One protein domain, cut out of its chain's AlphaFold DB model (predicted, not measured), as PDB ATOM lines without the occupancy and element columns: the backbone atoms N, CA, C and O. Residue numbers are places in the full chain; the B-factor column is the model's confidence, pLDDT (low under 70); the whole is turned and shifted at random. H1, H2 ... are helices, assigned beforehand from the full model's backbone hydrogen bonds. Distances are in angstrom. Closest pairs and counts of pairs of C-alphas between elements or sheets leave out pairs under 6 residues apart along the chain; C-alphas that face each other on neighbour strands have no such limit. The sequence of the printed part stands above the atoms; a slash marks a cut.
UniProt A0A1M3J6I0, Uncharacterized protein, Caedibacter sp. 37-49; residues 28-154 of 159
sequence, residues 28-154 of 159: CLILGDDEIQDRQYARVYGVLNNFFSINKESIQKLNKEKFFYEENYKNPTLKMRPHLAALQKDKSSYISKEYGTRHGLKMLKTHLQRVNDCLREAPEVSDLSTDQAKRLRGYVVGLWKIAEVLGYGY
ATOM      1  N   CYS A  28      31.218 -25.081  29.995       61.22
ATOM      2  CA  CYS A  28      30.123 -25.512  30.832       61.22
ATOM      3  C   CYS A  28      29.189 -24.366  31.222       61.22
ATOM      4  O   CYS A  28      29.579 -23.200  31.304       61.22
ATOM      5  N   LEU A  29      27.945 -24.707  31.552       68.69
ATOM      6  CA  LEU A  29      26.994 -23.759  32.142       68.69
ATOM      7  C   LEU A  29      27.225 -23.617  33.661       68.69
ATOM      8  O   LEU A  29      26.282 -23.710  34.440       68.69
ATOM      9  N   ILE A  30      28.475 -23.536  34.115       72.31
ATOM     10  CA  ILE A  30      28.765 -23.177  35.507       72.31
ATOM     11  C   ILE A  30      28.696 -21.660  35.578       72.31
ATOM     12  O   ILE A  30      29.390 -21.002  34.811       72.31
ATOM     13  N   LEU A  31      27.820 -21.122  36.423       73.50
ATOM     14  CA  LEU A  31      27.733 -19.681  36.642       73.50
ATOM     15  C   LEU A  31      28.792 -19.267  37.653       73.50
ATOM     16  O   LEU A  31      28.864 -19.860  38.730       73.50
ATOM     17  N   GLY A  32      29.571 -18.245  37.318       71.38
ATOM     18  CA  GLY A  32      30.299 -17.480  38.322       71.38
ATOM     19  C   GLY A  32      29.327 -16.640  39.149       71.38
ATOM     20  O   GLY A  32      28.301 -16.188  38.635       71.38
ATOM     21  N   ASP A  33      29.644 -16.418  40.424       70.69
ATOM     22  CA  ASP A  33      28.851 -15.519  41.270       70.69
ATOM     23  C   ASP A  33      28.849 -14.084  40.698       70.69
ATOM     24  O   ASP A  33      27.796 -13.444  40.658       70.69
ATOM     25  N   ASP A  34      29.973 -13.644  40.117       75.88
ATOM     26  CA  ASP A  34      30.115 -12.346  39.438       75.88
ATOM     27  C   ASP A  34      29.191 -12.213  38.210       75.88
ATOM     28  O   ASP A  34      28.579 -11.170  37.998       75.88
ATOM     29  N   GLU A  35      28.992 -13.283  37.426       78.81
ATOM     30  CA  GLU A  35      28.086 -13.259  36.260       78.81
ATOM     31  C   GLU A  35      26.628 -13.016  36.674       78.81
ATOM     32  O   GLU A  35      25.856 -12.386  35.949       78.81
ATOM     33  N   ILE A  36      26.242 -13.519  37.849       77.81
ATOM     34  CA  ILE A  36      24.901 -13.341  38.406       77.81
ATOM     35  C   ILE A  36      24.759 -11.937  38.995       77.81
ATOM     36  O   ILE A  36      23.760 -11.267  38.728       77.81
ATOM     37  N   GLN A  37      25.750 -11.497  39.775       78.75
ATOM     38  CA  GLN A  37      25.751 -10.195  40.438       78.75
ATOM     39  C   GLN A  37      25.769  -9.040  39.428       78.75
ATOM     40  O   GLN A  37      24.940  -8.135  39.522       78.75
ATOM     41  N   ASP A  38      26.639  -9.119  38.420       84.88
ATOM     42  CA  ASP A  38      26.795  -8.095  37.378       84.88
ATOM     43  C   ASP A  38      25.857  -8.310  36.184       84.88
ATOM     44  O   ASP A  38      25.797  -7.504  35.244       84.88
ATOM     45  N   ARG A  39      25.084  -9.402  36.233       84.88
ATOM     46  CA  ARG A  39      24.045  -9.759  35.262       84.88
ATOM     47  C   ARG A  39      24.608  -9.848  33.841       84.88
ATOM     48  O   ARG A  39      23.953  -9.429  32.883       84.88
ATOM     49  N   GLN A  40      25.821 -10.392  33.744       89.50
ATOM     50  CA  GLN A  40      26.558 -10.631  32.510       89.50
ATOM     51  C   GLN A  40      26.297 -12.061  32.037       89.50
ATOM     52  O   GLN A  40      26.850 -13.029  32.560       89.50
ATOM     53  N   TYR A  41      25.415 -12.211  31.052       90.19
ATOM     54  CA  TYR A  41      24.943 -13.508  30.579       90.19
ATOM     55  C   TYR A  41      25.331 -13.828  29.131       90.19
ATOM     56  O   TYR A  41      24.851 -14.824  28.583       90.19
ATOM     57  N   ALA A  42      26.215 -13.059  28.492       89.62
ATOM     58  CA  ALA A  42      26.652 -13.284  27.114       89.62
ATOM     59  C   ALA A  42      27.271 -14.672  26.914       89.62
ATOM     60  O   ALA A  42      26.940 -15.376  25.953       89.62
ATOM     61  N   ARG A  43      28.107 -15.117  27.859       88.50
ATOM     62  CA  ARG A  43      28.693 -16.464  27.840       88.50
ATOM     63  C   ARG A  43      27.622 -17.543  27.996       88.50
ATOM     64  O   ARG A  43      27.579 -18.482  27.200       88.50
ATOM     65  N   VAL A  44      26.726 -17.387  28.974       88.44
ATOM     66  CA  VAL A  44      25.606 -18.313  29.231       88.44
ATOM     67  C   VAL A  44      24.706 -18.433  28.002       88.44
ATOM     68  O   VAL A  44      24.372 -19.541  27.577       88.44
ATOM     69  N   TYR A  45      24.367 -17.304  27.381       90.94
ATOM     70  CA  TYR A  45      23.629 -17.253  26.126       90.94
ATOM     71  C   TYR A  45      24.363 -17.996  25.010       90.94
ATOM     72  O   TYR A  45      23.738 -18.794  24.316       90.94
ATOM     73  N   GLY A  46      25.675 -17.800  24.862       88.75
ATOM     74  CA  GLY A  46      26.497 -18.517  23.886       88.75
ATOM     75  C   GLY A  46      26.450 -20.037  24.068       88.75
ATOM     76  O   GLY A  46      26.183 -20.764  23.109       88.75
ATOM     77  N   VAL A  47      26.631 -20.521  25.302       86.38
ATOM     78  CA  VAL A  47      26.578 -21.957  25.640       86.38
ATOM     79  C   VAL A  47      25.200 -22.547  25.336       86.38
ATOM     80  O   VAL A  47      25.100 -23.597  24.695       86.38
ATOM     81  N   LEU A  48      24.131 -21.865  25.753       89.31
ATOM     82  CA  LEU A  48      22.761 -22.316  25.520       89.31
ATOM     83  C   LEU A  48      22.394 -22.291  24.036       89.31
ATOM     84  O   LEU A  48      21.902 -23.286  23.509       89.31
ATOM     85  N   ASN A  49      22.681 -21.196  23.335       90.56
ATOM     86  CA  ASN A  49      22.433 -21.083  21.902       90.56
ATOM     87  C   ASN A  49      23.157 -22.192  21.123       90.56
ATOM     88  O   ASN A  49      22.564 -22.810  20.241       90.56
ATOM     89  N   ASN A  50      24.405 -22.505  21.489       87.44
ATOM     90  CA  ASN A  50      25.146 -23.615  20.901       87.44
ATOM     91  C   ASN A  50      24.448 -24.964  21.136       87.44
ATOM     92  O   ASN A  50      24.241 -25.716  20.185       87.44
ATOM     93  N   PHE A  51      24.017 -25.249  22.371       87.69
ATOM     94  CA  PHE A  51      23.277 -26.475  22.687       87.69
ATOM     95  C   PHE A  51      22.024 -26.634  21.816       87.69
ATOM     96  O   PHE A  51      21.846 -27.678  21.183       87.69
ATOM     97  N   PHE A  52      21.181 -25.600  21.747       89.06
ATOM     98  CA  PHE A  52      19.938 -25.630  20.969       89.06
ATOM     99  C   PHE A  52      20.177 -25.653  19.453       89.06
ATOM    100  O   PHE A  52      19.376 -26.243  18.730       89.06
ATOM    101  N   SER A  53      21.265 -25.046  18.972       89.75
ATOM    102  CA  SER A  53      21.660 -25.069  17.560       89.75
ATOM    103  C   SER A  53      22.118 -26.462  17.120       89.75
ATOM    104  O   SER A  53      21.595 -27.003  16.148       89.75
ATOM    105  N   ILE A  54      23.026 -27.082  17.877       87.06
ATOM    106  CA  ILE A  54      23.518 -28.443  17.615       87.06
ATOM    107  C   ILE A  54      22.363 -29.451  17.666       87.06
ATOM    108  O   ILE A  54      22.210 -30.285  16.779       87.06
ATOM    109  N   ASN A  55      21.485 -29.321  18.662       87.44
ATOM    110  CA  ASN A  55      20.375 -30.247  18.882       87.44
ATOM    111  C   ASN A  55      19.080 -29.855  18.151       87.44
ATOM    112  O   ASN A  55      18.000 -30.359  18.483       87.44
ATOM    113  N   LYS A  56      19.154 -28.956  17.162       91.56
ATOM    114  CA  LYS A  56      17.988 -28.323  16.526       91.56
ATOM    115  C   LYS A  56      16.940 -29.325  16.055       91.56
ATOM    116  O   LYS A  56      15.754 -29.103  16.280       91.56
ATOM    117  N   GLU A  57      17.351 -30.430  15.439       93.25
ATOM    118  CA  GLU A  57      16.421 -31.438  14.923       93.25
ATOM    119  C   GLU A  57      15.613 -32.111  16.047       93.25
ATOM    120  O   GLU A  57      14.382 -32.163  15.990       93.25
ATOM    121  N   SER A  58      16.284 -32.576  17.104       92.38
ATOM    122  CA  SER A  58      15.634 -33.182  18.272       92.38
ATOM    123  C   SER A  58      14.707 -32.192  18.974       92.38
ATOM    124  O   SER A  58      13.576 -32.540  19.314       92.38
ATOM    125  N   ILE A  59      15.136 -30.935  19.124       93.69
ATOM    126  CA  ILE A  59      14.320 -29.864  19.711       93.69
ATOM    127  C   ILE A  59      13.085 -29.569  18.853       93.69
ATOM    128  O   ILE A  59      11.989 -29.412  19.388       93.69
ATOM    129  N   GLN A  60      13.213 -29.540  17.524       95.50
ATOM    130  CA  GLN A  60      12.076 -29.359  16.618       95.50
ATOM    131  C   GLN A  60      11.066 -30.502  16.731       95.50
ATOM    132  O   GLN A  60       9.861 -30.248  16.739       95.50
ATOM    133  N   LYS A  61      11.530 -31.749  16.846       95.62
ATOM    134  CA  LYS A  61      10.649 -32.907  17.046       95.62
ATOM    135  C   LYS A  61       9.940 -32.841  18.403       95.62
ATOM    136  O   LYS A  61       8.728 -33.006  18.453       95.62
ATOM    137  N   LEU A  62      10.646 -32.477  19.476       94.31
ATOM    138  CA  LEU A  62      10.038 -32.242  20.793       94.31
ATOM    139  C   LEU A  62       9.003 -31.106  20.773       94.31
ATOM    140  O   LEU A  62       7.932 -31.243  21.359       94.31
ATOM    141  N   ASN A  63       9.281 -30.012  20.059       93.62
ATOM    142  CA  ASN A  63       8.328 -28.919  19.863       93.62
ATOM    143  C   ASN A  63       7.054 -29.379  19.140       93.62
ATOM    144  O   ASN A  63       5.959 -29.026  19.571       93.62
ATOM    145  N   LYS A  64       7.178 -30.186  18.077       95.56
ATOM    146  CA  LYS A  64       6.022 -30.748  17.349       95.56
ATOM    147  C   LYS A  64       5.136 -31.606  18.252       95.56
ATOM    148  O   LYS A  64       3.917 -31.530  18.161       95.56
ATOM    149  N   GLU A  65       5.750 -32.354  19.163       92.62
ATOM    150  CA  GLU A  65       5.052 -33.160  20.169       92.62
ATOM    151  C   GLU A  65       4.545 -32.325  21.365       92.62
ATOM    152  O   GLU A  65       4.025 -32.882  22.326       92.62
ATOM    153  N   LYS A  66       4.685 -30.989  21.341       93.94
ATOM    154  CA  LYS A  66       4.319 -30.072  22.439       93.94
ATOM    155  C   LYS A  66       5.010 -30.401  23.767       93.94
ATOM    156  O   LYS A  66       4.460 -30.135  24.835       93.94
ATOM    157  N   PHE A  67       6.228 -30.943  23.718       94.06
ATOM    158  CA  PHE A  67       6.988 -31.350  24.904       94.06
ATOM    159  C   PHE A  67       7.097 -30.237  25.954       94.06
ATOM    160  O   PHE A  67       6.910 -30.487  27.136       94.06
ATOM    161  N   PHE A  68       7.351 -28.994  25.536       92.69
ATOM    162  CA  PHE A  68       7.600 -27.885  26.462       92.69
ATOM    163  C   PHE A  68       6.341 -27.353  27.173       92.69
ATOM    164  O   PHE A  68       6.442 -26.389  27.935       92.69
ATOM    165  N   TYR A  69       5.169 -27.960  26.970       90.38
ATOM    166  CA  TYR A  69       3.947 -27.635  27.714       90.38
ATOM    167  C   TYR A  69       3.994 -28.298  29.094       90.38
ATOM    168  O   TYR A  69       4.565 -29.377  29.241       90.38
ATOM    169  N   GLU A  70       3.424 -27.647  30.113       84.06
ATOM    170  CA  GLU A  70       3.634 -28.025  31.522       84.06
ATOM    171  C   GLU A  70       3.222 -29.475  31.836       84.06
ATOM    172  O   GLU A  70       3.903 -30.182  32.575       84.06
ATOM    173  N   GLU A  71       2.135 -29.929  31.221       85.06
ATOM    174  CA  GLU A  71       1.596 -31.288  31.334       85.06
ATOM    175  C   GLU A  71       2.464 -32.354  30.639       85.06
ATOM    176  O   GLU A  71       2.586 -33.478  31.132       85.06
ATOM    177  N   ASN A  72       3.115 -31.988  29.530       86.88
ATOM    178  CA  ASN A  72       3.770 -32.929  28.623       86.88
ATOM    179  C   ASN A  72       5.203 -33.256  29.035       86.88
ATOM    180  O   ASN A  72       5.603 -34.415  28.941       86.88
ATOM    181  N   TYR A  73       5.990 -32.283  29.515       88.31
ATOM    182  CA  TYR A  73       7.340 -32.610  29.990       88.31
ATOM    183  C   TYR A  73       7.286 -33.422  31.289       88.31
ATOM    184  O   TYR A  73       8.114 -34.301  31.482       88.31
ATOM    185  N   LYS A  74       6.283 -33.208  32.154       88.94
ATOM    186  CA  LYS A  74       6.098 -34.021  33.369       88.94
ATOM    187  C   LYS A  74       5.713 -35.465  33.054       88.94
ATOM    188  O   LYS A  74       6.077 -36.362  33.807       88.94
ATOM    189  N   ASN A  75       5.033 -35.694  31.928       88.06
ATOM    190  CA  ASN A  75       4.602 -37.016  31.477       88.06
ATOM    191  C   ASN A  75       4.990 -37.267  30.005       88.06
ATOM    192  O   ASN A  75       4.116 -37.293  29.134       88.06
ATOM    193  N   PRO A  76       6.285 -37.474  29.688       86.56
ATOM    194  CA  PRO A  76       6.733 -37.596  28.305       86.56
ATOM    195  C   PRO A  76       6.131 -38.819  27.609       86.56
ATOM    196  O   PRO A  76       6.266 -39.960  28.073       86.56
ATOM    197  N   THR A  77       5.524 -38.596  26.445       88.31
ATOM    198  CA  THR A  77       4.944 -39.666  25.627       88.31
ATOM    199  C   THR A  77       6.030 -40.586  25.060       88.31
ATOM    200  O   THR A  77       7.210 -40.231  24.973       88.31
ATOM    201  N   LEU A  78       5.637 -41.782  24.607       88.44
ATOM    202  CA  LEU A  78       6.560 -42.723  23.956       88.44
ATOM    203  C   LEU A  78       7.260 -42.118  22.729       88.44
ATOM    204  O   LEU A  78       8.424 -42.429  22.490       88.44
ATOM    205  N   LYS A  79       6.591 -41.212  22.003       91.12
ATOM    206  CA  LYS A  79       7.147 -40.521  20.830       91.12
ATOM    207  C   LYS A  79       8.263 -39.536  21.186       91.12
ATOM    208  O   LYS A  79       9.178 -39.342  20.397       91.12
ATOM    209  N   MET A  80       8.236 -38.947  22.384       92.88
ATOM    210  CA  MET A  80       9.246 -37.977  22.829       92.88
ATOM    211  C   MET A  80      10.556 -38.644  23.270       92.88
ATOM    212  O   MET A  80      11.626 -38.042  23.172       92.88
ATOM    213  N   ARG A  81      10.495 -39.893  23.751       89.88
ATOM    214  CA  ARG A  81      11.640 -40.591  24.367       89.88
ATOM    215  C   ARG A  81      12.862 -40.728  23.449       89.88
ATOM    216  O   ARG A  81      13.956 -40.442  23.932       89.88
ATOM    217  N   PRO A  82      12.738 -41.104  22.159       89.75
ATOM    218  CA  PRO A  82      13.893 -41.179  21.266       89.75
ATOM    219  C   PRO A  82      14.589 -39.826  21.085       89.75
ATOM    220  O   PRO A  82      15.813 -39.768  21.011       89.75
ATOM    221  N   HIS A  83      13.824 -38.730  21.061       92.06
ATOM    222  CA  HIS A  83      14.366 -37.379  20.909       92.06
ATOM    223  C   HIS A  83      15.078 -36.913  22.179       92.06
ATOM    224  O   HIS A  83      16.182 -36.390  22.094       92.06
ATOM    225  N   LEU A  84      14.509 -37.186  23.357       89.38
ATOM    226  CA  LEU A  84      15.168 -36.938  24.645       89.38
ATOM    227  C   LEU A  84      16.461 -37.755  24.794       89.38
ATOM    228  O   LEU A  84      17.482 -37.227  25.227       89.38
ATOM    229  N   ALA A  85      16.445 -39.024  24.381       85.56
ATOM    230  CA  ALA A  85      17.627 -39.880  24.406       85.56
ATOM    231  C   ALA A  85      18.729 -39.386  23.452       85.56
ATOM    232  O   ALA A  85      19.911 -39.515  23.767       85.56
ATOM    233  N   ALA A  86      18.361 -38.808  22.304       86.38
ATOM    234  CA  ALA A  86      19.315 -38.211  21.374       86.38
ATOM    235  C   ALA A  86      20.036 -37.003  21.995       86.38
ATOM    236  O   ALA A  86      21.261 -36.949  21.929       86.38
ATOM    237  N   LEU A  87      19.307 -36.109  22.685       85.81
ATOM    238  CA  LEU A  87      19.901 -34.968  23.404       85.81
ATOM    239  C   LEU A  87      20.957 -35.411  24.425       85.81
ATOM    240  O   LEU A  87      21.991 -34.767  24.599       85.81
ATOM    241  N   GLN A  88      20.702 -36.531  25.103       77.75
ATOM    242  CA  GLN A  88      21.610 -37.056  26.114       77.75
ATOM    243  C   GLN A  88      22.873 -37.690  25.520       77.75
ATOM    244  O   GLN A  88      23.959 -37.561  26.081       77.75
ATOM    245  N   LYS A  89      22.734 -38.415  24.406       75.50
ATOM    246  CA  LYS A  89      23.853 -39.120  23.762       75.50
ATOM    247  C   LYS A  89      24.771 -38.185  22.982       75.50
ATOM    248  O   LYS A  89      25.877 -38.594  22.626       75.50
ATOM    249  N   ASP A  90      24.328 -36.962  22.719       72.00
ATOM    250  CA  ASP A  90      25.102 -35.997  21.962       72.00
ATOM    251  C   ASP A  90      26.264 -35.429  22.789       72.00
ATOM    252  O   ASP A  90      26.121 -34.504  23.589       72.00
ATOM    253  N   LYS A  91      27.453 -35.990  22.560       65.69
ATOM    254  CA  LYS A  91      28.708 -35.563  23.188       65.69
ATOM    255  C   LYS A  91      29.260 -34.258  22.613       65.69
ATOM    256  O   LYS A  91      30.264 -33.778  23.130       65.69
ATOM    257  N   SER A  92      28.690 -33.708  21.544       63.09
ATOM    258  CA  SER A  92      29.135 -32.425  20.980       63.09
ATOM    259  C   SER A  92      28.572 -31.227  21.749       63.09
ATOM    260  O   SER A  92      29.143 -30.138  21.731       63.09
ATOM    261  N   SER A  93      27.499 -31.451  22.510       66.69
ATOM    262  CA  SER A  93      26.940 -30.480  23.439       66.69
ATOM    263  C   SER A  93      27.805 -30.392  24.706       66.69
ATOM    264  O   SER A  93      28.036 -31.384  25.404       66.69
ATOM    265  N   TYR A  94      28.269 -29.183  25.036       64.94
ATOM    266  CA  TYR A  94      29.034 -28.938  26.265       64.94
ATOM    267  C   TYR A  94      28.231 -29.242  27.540       64.94
ATOM    268  O   TYR A  94      28.788 -29.644  28.557       64.94
ATOM    269  N   ILE A  95      26.904 -29.122  27.460       70.69
ATOM    270  CA  ILE A  95      25.965 -29.426  28.544       70.69
ATOM    271  C   ILE A  95      25.913 -30.941  28.803       70.69
ATOM    272  O   ILE A  95      25.895 -31.377  29.951       70.69
ATOM    273  N   SER A  96      25.959 -31.768  27.759       64.50
ATOM    274  CA  SER A  96      25.828 -33.225  27.894       64.50
ATOM    275  C   SER A  96      27.053 -33.884  28.539       64.50
ATOM    276  O   SER A  96      26.913 -34.929  29.172       64.50
ATOM    277  N   LYS A  97      28.253 -33.294  28.411       63.47
ATOM    278  CA  LYS A  97      29.490 -33.854  28.989       63.47
ATOM    279  C   LYS A  97      29.567 -33.692  30.507       63.47
ATOM    280  O   LYS A  97      29.911 -34.647  31.197       63.47
ATOM    281  N   GLU A  98      29.247 -32.511  31.028       63.75
ATOM    282  CA  GLU A  98      29.414 -32.214  32.459       63.75
ATOM    283  C   GLU A  98      28.183 -32.548  33.302       63.75
ATOM    284  O   GLU A  98      28.289 -32.905  34.476       63.75
ATOM    285  N   TYR A  99      26.998 -32.520  32.691       66.81
ATOM    286  CA  TYR A  99      25.738 -32.774  33.384       66.81
ATOM    287  C   TYR A  99      25.226 -34.206  33.210       66.81
ATOM    288  O   TYR A  99      24.056 -34.482  33.438       66.81
ATOM    289  N   GLY A 100      26.108 -35.145  32.857       65.56
ATOM    290  CA  GLY A 100      25.791 -36.577  32.798       65.56
ATOM    291  C   GLY A 100      25.677 -37.263  34.168       65.56
ATOM    292  O   GLY A 100      25.296 -38.430  34.233       65.56
ATOM    293  N   THR A 101      26.005 -36.572  35.267       74.06
ATOM    294  CA  THR A 101      25.967 -37.109  36.640       74.06
ATOM    295  C   THR A 101      24.834 -36.494  37.468       74.06
ATOM    296  O   THR A 101      24.364 -35.394  37.178       74.06
ATOM    297  N   ARG A 102      24.433 -37.154  38.571       74.50
ATOM    298  CA  ARG A 102      23.427 -36.616  39.516       74.50
ATOM    299  C   ARG A 102      23.783 -35.222  40.018       74.50
ATOM    300  O   ARG A 102      22.930 -34.344  40.114       74.50
ATOM    301  N   HIS A 103      25.047 -35.071  40.403       76.75
ATOM    302  CA  HIS A 103      25.567 -33.837  40.963       76.75
ATOM    303  C   HIS A 103      25.583 -32.738  39.900       76.75
ATOM    304  O   HIS A 103      25.048 -31.659  40.142       76.75
ATOM    305  N   GLY A 104      26.068 -33.057  38.695       78.00
ATOM    306  CA  GLY A 104      26.027 -32.152  37.552       78.00
ATOM    307  C   GLY A 104      24.606 -31.671  37.246       78.00
ATOM    308  O   GLY A 104      24.374 -30.469  37.179       78.00
ATOM    309  N   LEU A 105      23.626 -32.574  37.151       76.56
ATOM    310  CA  LEU A 105      22.229 -32.193  36.907       76.56
ATOM    311  C   LEU A 105      21.662 -31.270  37.993       76.56
ATOM    312  O   LEU A 105      20.931 -30.329  37.682       76.56
ATOM    313  N   LYS A 106      22.009 -31.506  39.265       80.25
ATOM    314  CA  LYS A 106      21.598 -30.634  40.375       80.25
ATOM    315  C   LYS A 106      22.200 -29.230  40.239       80.25
ATOM    316  O   LYS A 106      21.483 -28.249  40.441       80.25
ATOM    317  N   MET A 107      23.480 -29.129  39.878       81.31
ATOM    318  CA  MET A 107      24.133 -27.838  39.626       81.31
ATOM    319  C   MET A 107      23.508 -27.119  38.432       81.31
ATOM    320  O   MET A 107      23.109 -25.966  38.570       81.31
ATOM    321  N   LEU A 108      23.317 -27.814  37.305       83.69
ATOM    322  CA  LEU A 108      22.662 -27.264  36.117       83.69
ATOM    323  C   LEU A 108      21.292 -26.678  36.460       83.69
ATOM    324  O   LEU A 108      21.008 -25.535  36.114       83.69
ATOM    325  N   LYS A 109      20.454 -27.435  37.177       84.50
ATOM    326  CA  LYS A 109      19.130 -26.963  37.600       84.50
ATOM    327  C   LYS A 109      19.231 -25.699  38.457       84.50
ATOM    328  O   LYS A 109      18.496 -24.750  38.216       84.50
ATOM    329  N   THR A 110      20.164 -25.677  39.409       85.81
ATOM    330  CA  THR A 110      20.391 -24.518  40.287       85.81
ATOM    331  C   THR A 110      20.795 -23.283  39.481       85.81
ATOM    332  O   THR A 110      20.224 -22.212  39.669       85.81
ATOM    333  N   HIS A 111      21.730 -23.429  38.543       86.94
ATOM    334  CA  HIS A 111      22.193 -22.329  37.702       86.94
ATOM    335  C   HIS A 111      21.097 -21.805  36.771       86.94
ATOM    336  O   HIS A 111      20.855 -20.603  36.713       86.94
ATOM    337  N   LEU A 112      20.369 -22.696  36.095       89.56
ATOM    338  CA  LEU A 112      19.249 -22.302  35.240       89.56
ATOM    339  C   LEU A 112      18.160 -21.573  36.030       89.56
ATOM    340  O   LEU A 112      17.623 -20.577  35.550       89.56
ATOM    341  N   GLN A 113      17.862 -22.033  37.245       89.38
ATOM    342  CA  GLN A 113      16.893 -21.372  38.107       89.38
ATOM    343  C   GLN A 113      17.351 -19.961  38.490       89.38
ATOM    344  O   GLN A 113      16.575 -19.025  38.321       89.38
ATOM    345  N   ARG A 114      18.617 -19.784  38.896       88.75
ATOM    346  CA  ARG A 114      19.177 -18.459  39.215       88.75
ATOM    347  C   ARG A 114      19.072 -17.486  38.037       88.75
ATOM    348  O   ARG A 114      18.554 -16.390  38.206       88.75
ATOM    349  N   VAL A 115      19.470 -17.903  36.831       90.19
ATOM    350  CA  VAL A 115      19.355 -17.054  35.626       90.19
ATOM    351  C   VAL A 115      17.893 -16.709  35.337       90.19
ATOM    352  O   VAL A 115      17.576 -15.568  35.013       90.19
ATOM    353  N   ASN A 116      16.981 -17.676  35.465       91.38
ATOM    354  CA  ASN A 116      15.556 -17.435  35.252       91.38
ATOM    355  C   ASN A 116      14.972 -16.441  36.266       91.38
ATOM    356  O   ASN A 116      14.186 -15.581  35.872       91.38
ATOM    357  N   ASP A 117      15.342 -16.556  37.541       90.31
ATOM    358  CA  ASP A 117      14.881 -15.656  38.597       90.31
ATOM    359  C   ASP A 117      15.398 -14.230  38.347       90.31
ATOM    360  O   ASP A 117      14.592 -13.298  38.285       90.31
ATOM    361  N   CYS A 118      16.686 -14.071  38.020       89.00
ATOM    362  CA  CYS A 118      17.266 -12.774  37.659       89.00
ATOM    363  C   CYS A 118      16.607 -12.129  36.428       89.00
ATOM    364  O   CYS A 118      16.418 -10.914  36.404       89.00
ATOM    365  N   LEU A 119      16.264 -12.918  35.401       89.44
ATOM    366  CA  LEU A 119      15.584 -12.429  34.191       89.44
ATOM    367  C   LEU A 119      14.091 -12.147  34.411       89.44
ATOM    368  O   LEU A 119      13.480 -11.419  33.628       89.44
ATOM    369  N   ARG A 120      13.475 -12.757  35.430       88.62
ATOM    370  CA  ARG A 120      12.079 -12.501  35.807       88.62
ATOM    371  C   ARG A 120      11.956 -11.199  36.590       88.62
ATOM    372  O   ARG A 120      11.010 -10.460  36.352       88.62
ATOM    373  N   GLU A 121      12.881 -10.957  37.512       87.44
ATOM    374  CA  GLU A 121      12.901  -9.754  38.353       87.44
ATOM    375  C   GLU A 121      13.296  -8.513  37.555       87.44
ATOM    376  O   GLU A 121      12.665  -7.467  37.688       87.44
ATOM    377  N   ALA A 122      14.282  -8.645  36.668       86.00
ATOM    378  CA  ALA A 122      14.693  -7.587  35.761       86.00
ATOM    379  C   ALA A 122      14.982  -8.182  34.366       86.00
ATOM    380  O   ALA A 122      15.950  -8.908  34.184       86.00
ATOM    381  N   PRO A 123      14.167  -7.908  33.338       84.50
ATOM    382  CA  PRO A 123      14.390  -8.485  32.006       84.50
ATOM    383  C   PRO A 123      15.629  -7.941  31.284       84.50
ATOM    384  O   PRO A 123      16.145  -8.582  30.370       84.50
ATOM    385  N   GLU A 124      16.077  -6.748  31.668       86.62
ATOM    386  CA  GLU A 124      17.255  -6.082  31.113       86.62
ATOM    387  C   GLU A 124      18.523  -6.711  31.680       86.62
ATOM    388  O   GLU A 124      18.564  -7.032  32.862       86.62
ATOM    389  N   VAL A 125      19.555  -6.882  30.864       88.50
ATOM    390  CA  VAL A 125      20.858  -7.443  31.250       88.50
ATOM    391  C   VAL A 125      21.953  -6.585  30.623       88.50
ATOM    392  O   VAL A 125      21.704  -5.918  29.620       88.50
ATOM    393  N   SER A 126      23.138  -6.554  31.226       86.81
ATOM    394  CA  SER A 126      24.166  -5.555  30.901       86.81
ATOM    395  C   SER A 126      24.862  -5.800  29.559       86.81
ATOM    396  O   SER A 126      25.346  -4.860  28.934       86.81
ATOM    397  N   ASP A 127      24.889  -7.048  29.095       91.00
ATOM    398  CA  ASP A 127      25.743  -7.504  27.997       91.00
ATOM    399  C   ASP A 127      24.991  -8.195  26.845       91.00
ATOM    400  O   ASP A 127      25.613  -8.738  25.928       91.00
ATOM    401  N   LEU A 128      23.655  -8.162  26.851       91.94
ATOM    402  CA  LEU A 128      22.816  -8.697  25.778       91.94
ATOM    403  C   LEU A 128      21.767  -7.680  25.340       91.94
ATOM    404  O   LEU A 128      21.219  -6.927  26.143       91.94
ATOM    405  N   SER A 129      21.397  -7.726  24.061       93.56
ATOM    406  CA  SER A 129      20.219  -7.000  23.586       93.56
ATOM    407  C   SER A 129      18.929  -7.576  24.179       93.56
ATOM    408  O   SER A 129      18.858  -8.755  24.537       93.56
ATOM    409  N   THR A 130      17.857  -6.782  24.194       90.50
ATOM    410  CA  THR A 130      16.532  -7.206  24.683       90.50
ATOM    411  C   THR A 130      16.043  -8.503  24.031       90.50
ATOM    412  O   THR A 130      15.463  -9.366  24.692       90.50
ATOM    413  N   ASP A 131      16.302  -8.691  22.736       92.94
ATOM    414  CA  ASP A 131      15.914  -9.912  22.026       92.94
ATOM    415  C   ASP A 131      16.776 -11.117  22.403       92.94
ATOM    416  O   ASP A 131      16.273 -12.240  22.493       92.94
ATOM    417  N   GLN A 132      18.071 -10.907  22.641       93.62
ATOM    418  CA  GLN A 132      18.950 -11.953  23.156       93.62
ATOM    419  C   GLN A 132      18.552 -12.352  24.579       93.62
ATOM    420  O   GLN A 132      18.477 -13.546  24.852       93.62
ATOM    421  N   ALA A 133      18.197 -11.398  25.443       91.75
ATOM    422  CA  ALA A 133      17.700 -11.664  26.793       91.75
ATOM    423  C   ALA A 133      16.380 -12.462  26.782       91.75
ATOM    424  O   ALA A 133      16.227 -13.452  27.504       91.75
ATOM    425  N   LYS A 134      15.443 -12.120  25.885       91.94
ATOM    426  CA  LYS A 134      14.208 -12.901  25.671       91.94
ATOM    427  C   LYS A 134      14.506 -14.333  25.221       91.94
ATOM    428  O   LYS A 134      13.924 -15.280  25.757       91.94
ATOM    429  N   ARG A 135      15.413 -14.511  24.255       93.50
ATOM    430  CA  ARG A 135      15.842 -15.843  23.794       93.50
ATOM    431  C   ARG A 135      16.540 -16.627  24.899       93.50
ATOM    432  O   ARG A 135      16.225 -17.800  25.074       93.50
ATOM    433  N   LEU A 136      17.419 -15.981  25.666       93.56
ATOM    434  CA  LEU A 136      18.095 -16.566  26.821       93.56
ATOM    435  C   LEU A 136      17.074 -17.139  27.803       93.56
ATOM    436  O   LEU A 136      17.165 -18.312  28.149       93.56
ATOM    437  N   ARG A 137      16.055 -16.357  28.178       93.00
ATOM    438  CA  ARG A 137      14.971 -16.832  29.046       93.00
ATOM    439  C   ARG A 137      14.284 -18.075  28.472       93.00
ATOM    440  O   ARG A 137      14.069 -19.048  29.191       93.00
ATOM    441  N   GLY A 138      13.980 -18.071  27.173       92.62
ATOM    442  CA  GLY A 138      13.409 -19.230  26.481       92.62
ATOM    443  C   GLY A 138      14.312 -20.467  26.539       92.62
ATOM    444  O   GLY A 138      13.843 -21.563  26.852       92.62
ATOM    445  N   TYR A 139      15.613 -20.297  26.299       93.88
ATOM    446  CA  TYR A 139      16.595 -21.378  26.377       93.88
ATOM    447  C   TYR A 139      16.756 -21.927  27.791       93.88
ATOM    448  O   TYR A 139      16.808 -23.144  27.962       93.88
ATOM    449  N   VAL A 140      16.789 -21.058  28.800       92.88
ATOM    450  CA  VAL A 140      16.896 -21.445  30.209       92.88
ATOM    451  C   VAL A 140      15.709 -22.317  30.618       92.88
ATOM    452  O   VAL A 140      15.900 -23.421  31.126       92.88
ATOM    453  N   VAL A 141      14.485 -21.870  30.321       92.25
ATOM    454  CA  VAL A 141      13.261 -22.634  30.613       92.25
ATOM    455  C   VAL A 141      13.235 -23.956  29.842       92.25
ATOM    456  O   VAL A 141      12.908 -25.001  30.408       92.25
ATOM    457  N   GLY A 142      13.595 -23.934  28.556       92.62
ATOM    458  CA  GLY A 142      13.631 -25.131  27.719       92.62
ATOM    459  C   GLY A 142      14.612 -26.176  28.245       92.62
ATOM    460  O   GLY A 142      14.253 -27.348  28.380       92.62
ATOM    461  N   LEU A 143      15.833 -25.756  28.590       91.31
ATOM    462  CA  LEU A 143      16.851 -26.665  29.100       91.31
ATOM    463  C   LEU A 143      16.499 -27.184  30.492       91.31
ATOM    464  O   LEU A 143      16.735 -28.356  30.761       91.31
ATOM    465  N   TRP A 144      15.886 -26.364  31.350       89.94
ATOM    466  CA  TRP A 144      15.408 -26.832  32.649       89.94
ATOM    467  C   TRP A 144      14.398 -27.972  32.467       89.94
ATOM    468  O   TRP A 144      14.594 -29.045  33.031       89.94
ATOM    469  N   LYS A 145      13.385 -27.818  31.605       91.06
ATOM    470  CA  LYS A 145      12.409 -28.892  31.332       91.06
ATOM    471  C   LYS A 145      13.072 -30.171  30.813       91.06
ATOM    472  O   LYS A 145      12.730 -31.261  31.263       91.06
ATOM    473  N   ILE A 146      14.051 -30.050  29.915       89.75
ATOM    474  CA  ILE A 146      14.834 -31.194  29.421       89.75
ATOM    475  C   ILE A 146      15.604 -31.863  30.570       89.75
ATOM    476  O   ILE A 146      15.499 -33.073  30.757       89.75
ATOM    477  N   ALA A 147      16.348 -31.081  31.355       85.56
ATOM    478  CA  ALA A 147      17.151 -31.571  32.472       85.56
ATOM    479  C   ALA A 147      16.290 -32.211  33.565       85.56
ATOM    480  O   ALA A 147      16.712 -33.175  34.193       85.56
ATOM    481  N   GLU A 148      15.075 -31.714  33.779       85.44
ATOM    482  CA  GLU A 148      14.141 -32.277  34.742       85.44
ATOM    483  C   GLU A 148      13.700 -33.685  34.334       85.44
ATOM    484  O   GLU A 148      13.815 -34.625  35.120       85.44
ATOM    485  N   VAL A 149      13.300 -33.865  33.076       86.25
ATOM    486  CA  VAL A 149      12.914 -35.179  32.542       86.25
ATOM    487  C   VAL A 149      14.084 -36.153  32.541       86.25
ATOM    488  O   VAL A 149      13.947 -37.300  32.975       86.25
ATOM    489  N   LEU A 150      15.250 -35.694  32.086       80.00
ATOM    490  CA  LEU A 150      16.466 -36.499  32.086       80.00
ATOM    491  C   LEU A 150      16.983 -36.758  33.507       80.00
ATOM    492  O   LEU A 150      17.629 -37.768  33.726       80.00
ATOM    493  N   GLY A 151      16.683 -35.917  34.494       71.44
ATOM    494  CA  GLY A 151      17.045 -36.149  35.891       71.44
ATOM    495  C   GLY A 151      16.123 -37.139  36.596       71.44
ATOM    496  O   GLY A 151      16.603 -38.000  37.331       71.44
ATOM    497  N   TYR A 152      14.812 -37.075  36.352       58.53
ATOM    498  CA  TYR A 152      13.839 -37.984  36.973       58.53
ATOM    499  C   TYR A 152      13.801 -39.377  36.329       58.53
ATOM    500  O   TYR A 152      13.510 -40.356  37.019       58.53
ATOM    501  N   GLY A 153      14.154 -39.500  35.044       50.84
ATOM    502  CA  GLY A 153      14.175 -40.778  34.326       50.84
ATOM    503  C   GLY A 153      15.235 -41.783  34.801       50.84
ATOM    504  O   GLY A 153      15.093 -42.971  34.526       50.84
ATOM    505  N   TYR A 154      16.266 -41.339  35.531       44.81
ATOM    506  CA  TYR A 154      17.392 -42.187  35.958       44.81
ATOM    507  C   TYR A 154      17.293 -42.730  37.391       44.81
ATOM    508  O   TYR A 154      18.002 -43.676  37.716       44.81
TER     509      TYR A 154
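What this domain is: This is residues 28 to 154 of the 159 residues of an uncharacterized protein of Caedibacter sp. 37-49 (UniProt A0A1M3J6I0). A long helical hairpin, H7 and H8, makes the longest part, with H8 through the middle of the body. H2 crosses the first half of H8 at a steep angle; the antiparallel pair H3 and H5 and short H4 gather toward its other end, while short H1 lies far from them. You have 127 printed residues with eight named helices, H1 to H8 in order, and no named strand: all helix. The whole is compact, radius of gyration of the C-alphas 14.2 A, and only just elongated, spanning 42 by 28 by 24 A.

Where its parts are: Find C-alpha 33 at (28.851, -15.519, 41.270), where H1, residues 33 to 37, begins. Next come H2, 42 to 54, H3, 56 to 64, H4, 70 to 74, H5, 81 to 89, and H6, 94 to 98. H7, 102 to 121, runs 28.9 A; H8, 130 to 152, runs 33.3 A to C-alpha 152 at (13.839, -37.984, 36.973).

How they stand to each other: Start at the hub, H8: it touches H7 at Leu 112 and Val 140, closest C-alphas 5.6 A apart, at a shallow tilt of 32 degrees, opposite ways. With residues 132 to 140 alone H8 touches H2, steep tilt 61 degrees, the same way; C-alphas 45 and 136 are closest, 5.6 A. H3 and H5 touch, C-alphas 58 and 83 closest at 5.1 A. Every O i to N i+4 pair is within hydrogen-bond range in H1, H2, H3, H5, H7 and H8; H4 and H6 each have 0 of 1, and 0 of 2 for O i to N i+3.

The domain as a whole: C-alphas 38 and 78 are farthest apart, 42.3 A. The printed part has no cut, and no link is long. Mean pLDDT of the printed part is 84.3; look for values under 70 at residues 28 to 29, 91 to 94, 96 to 100 and 152 to 154.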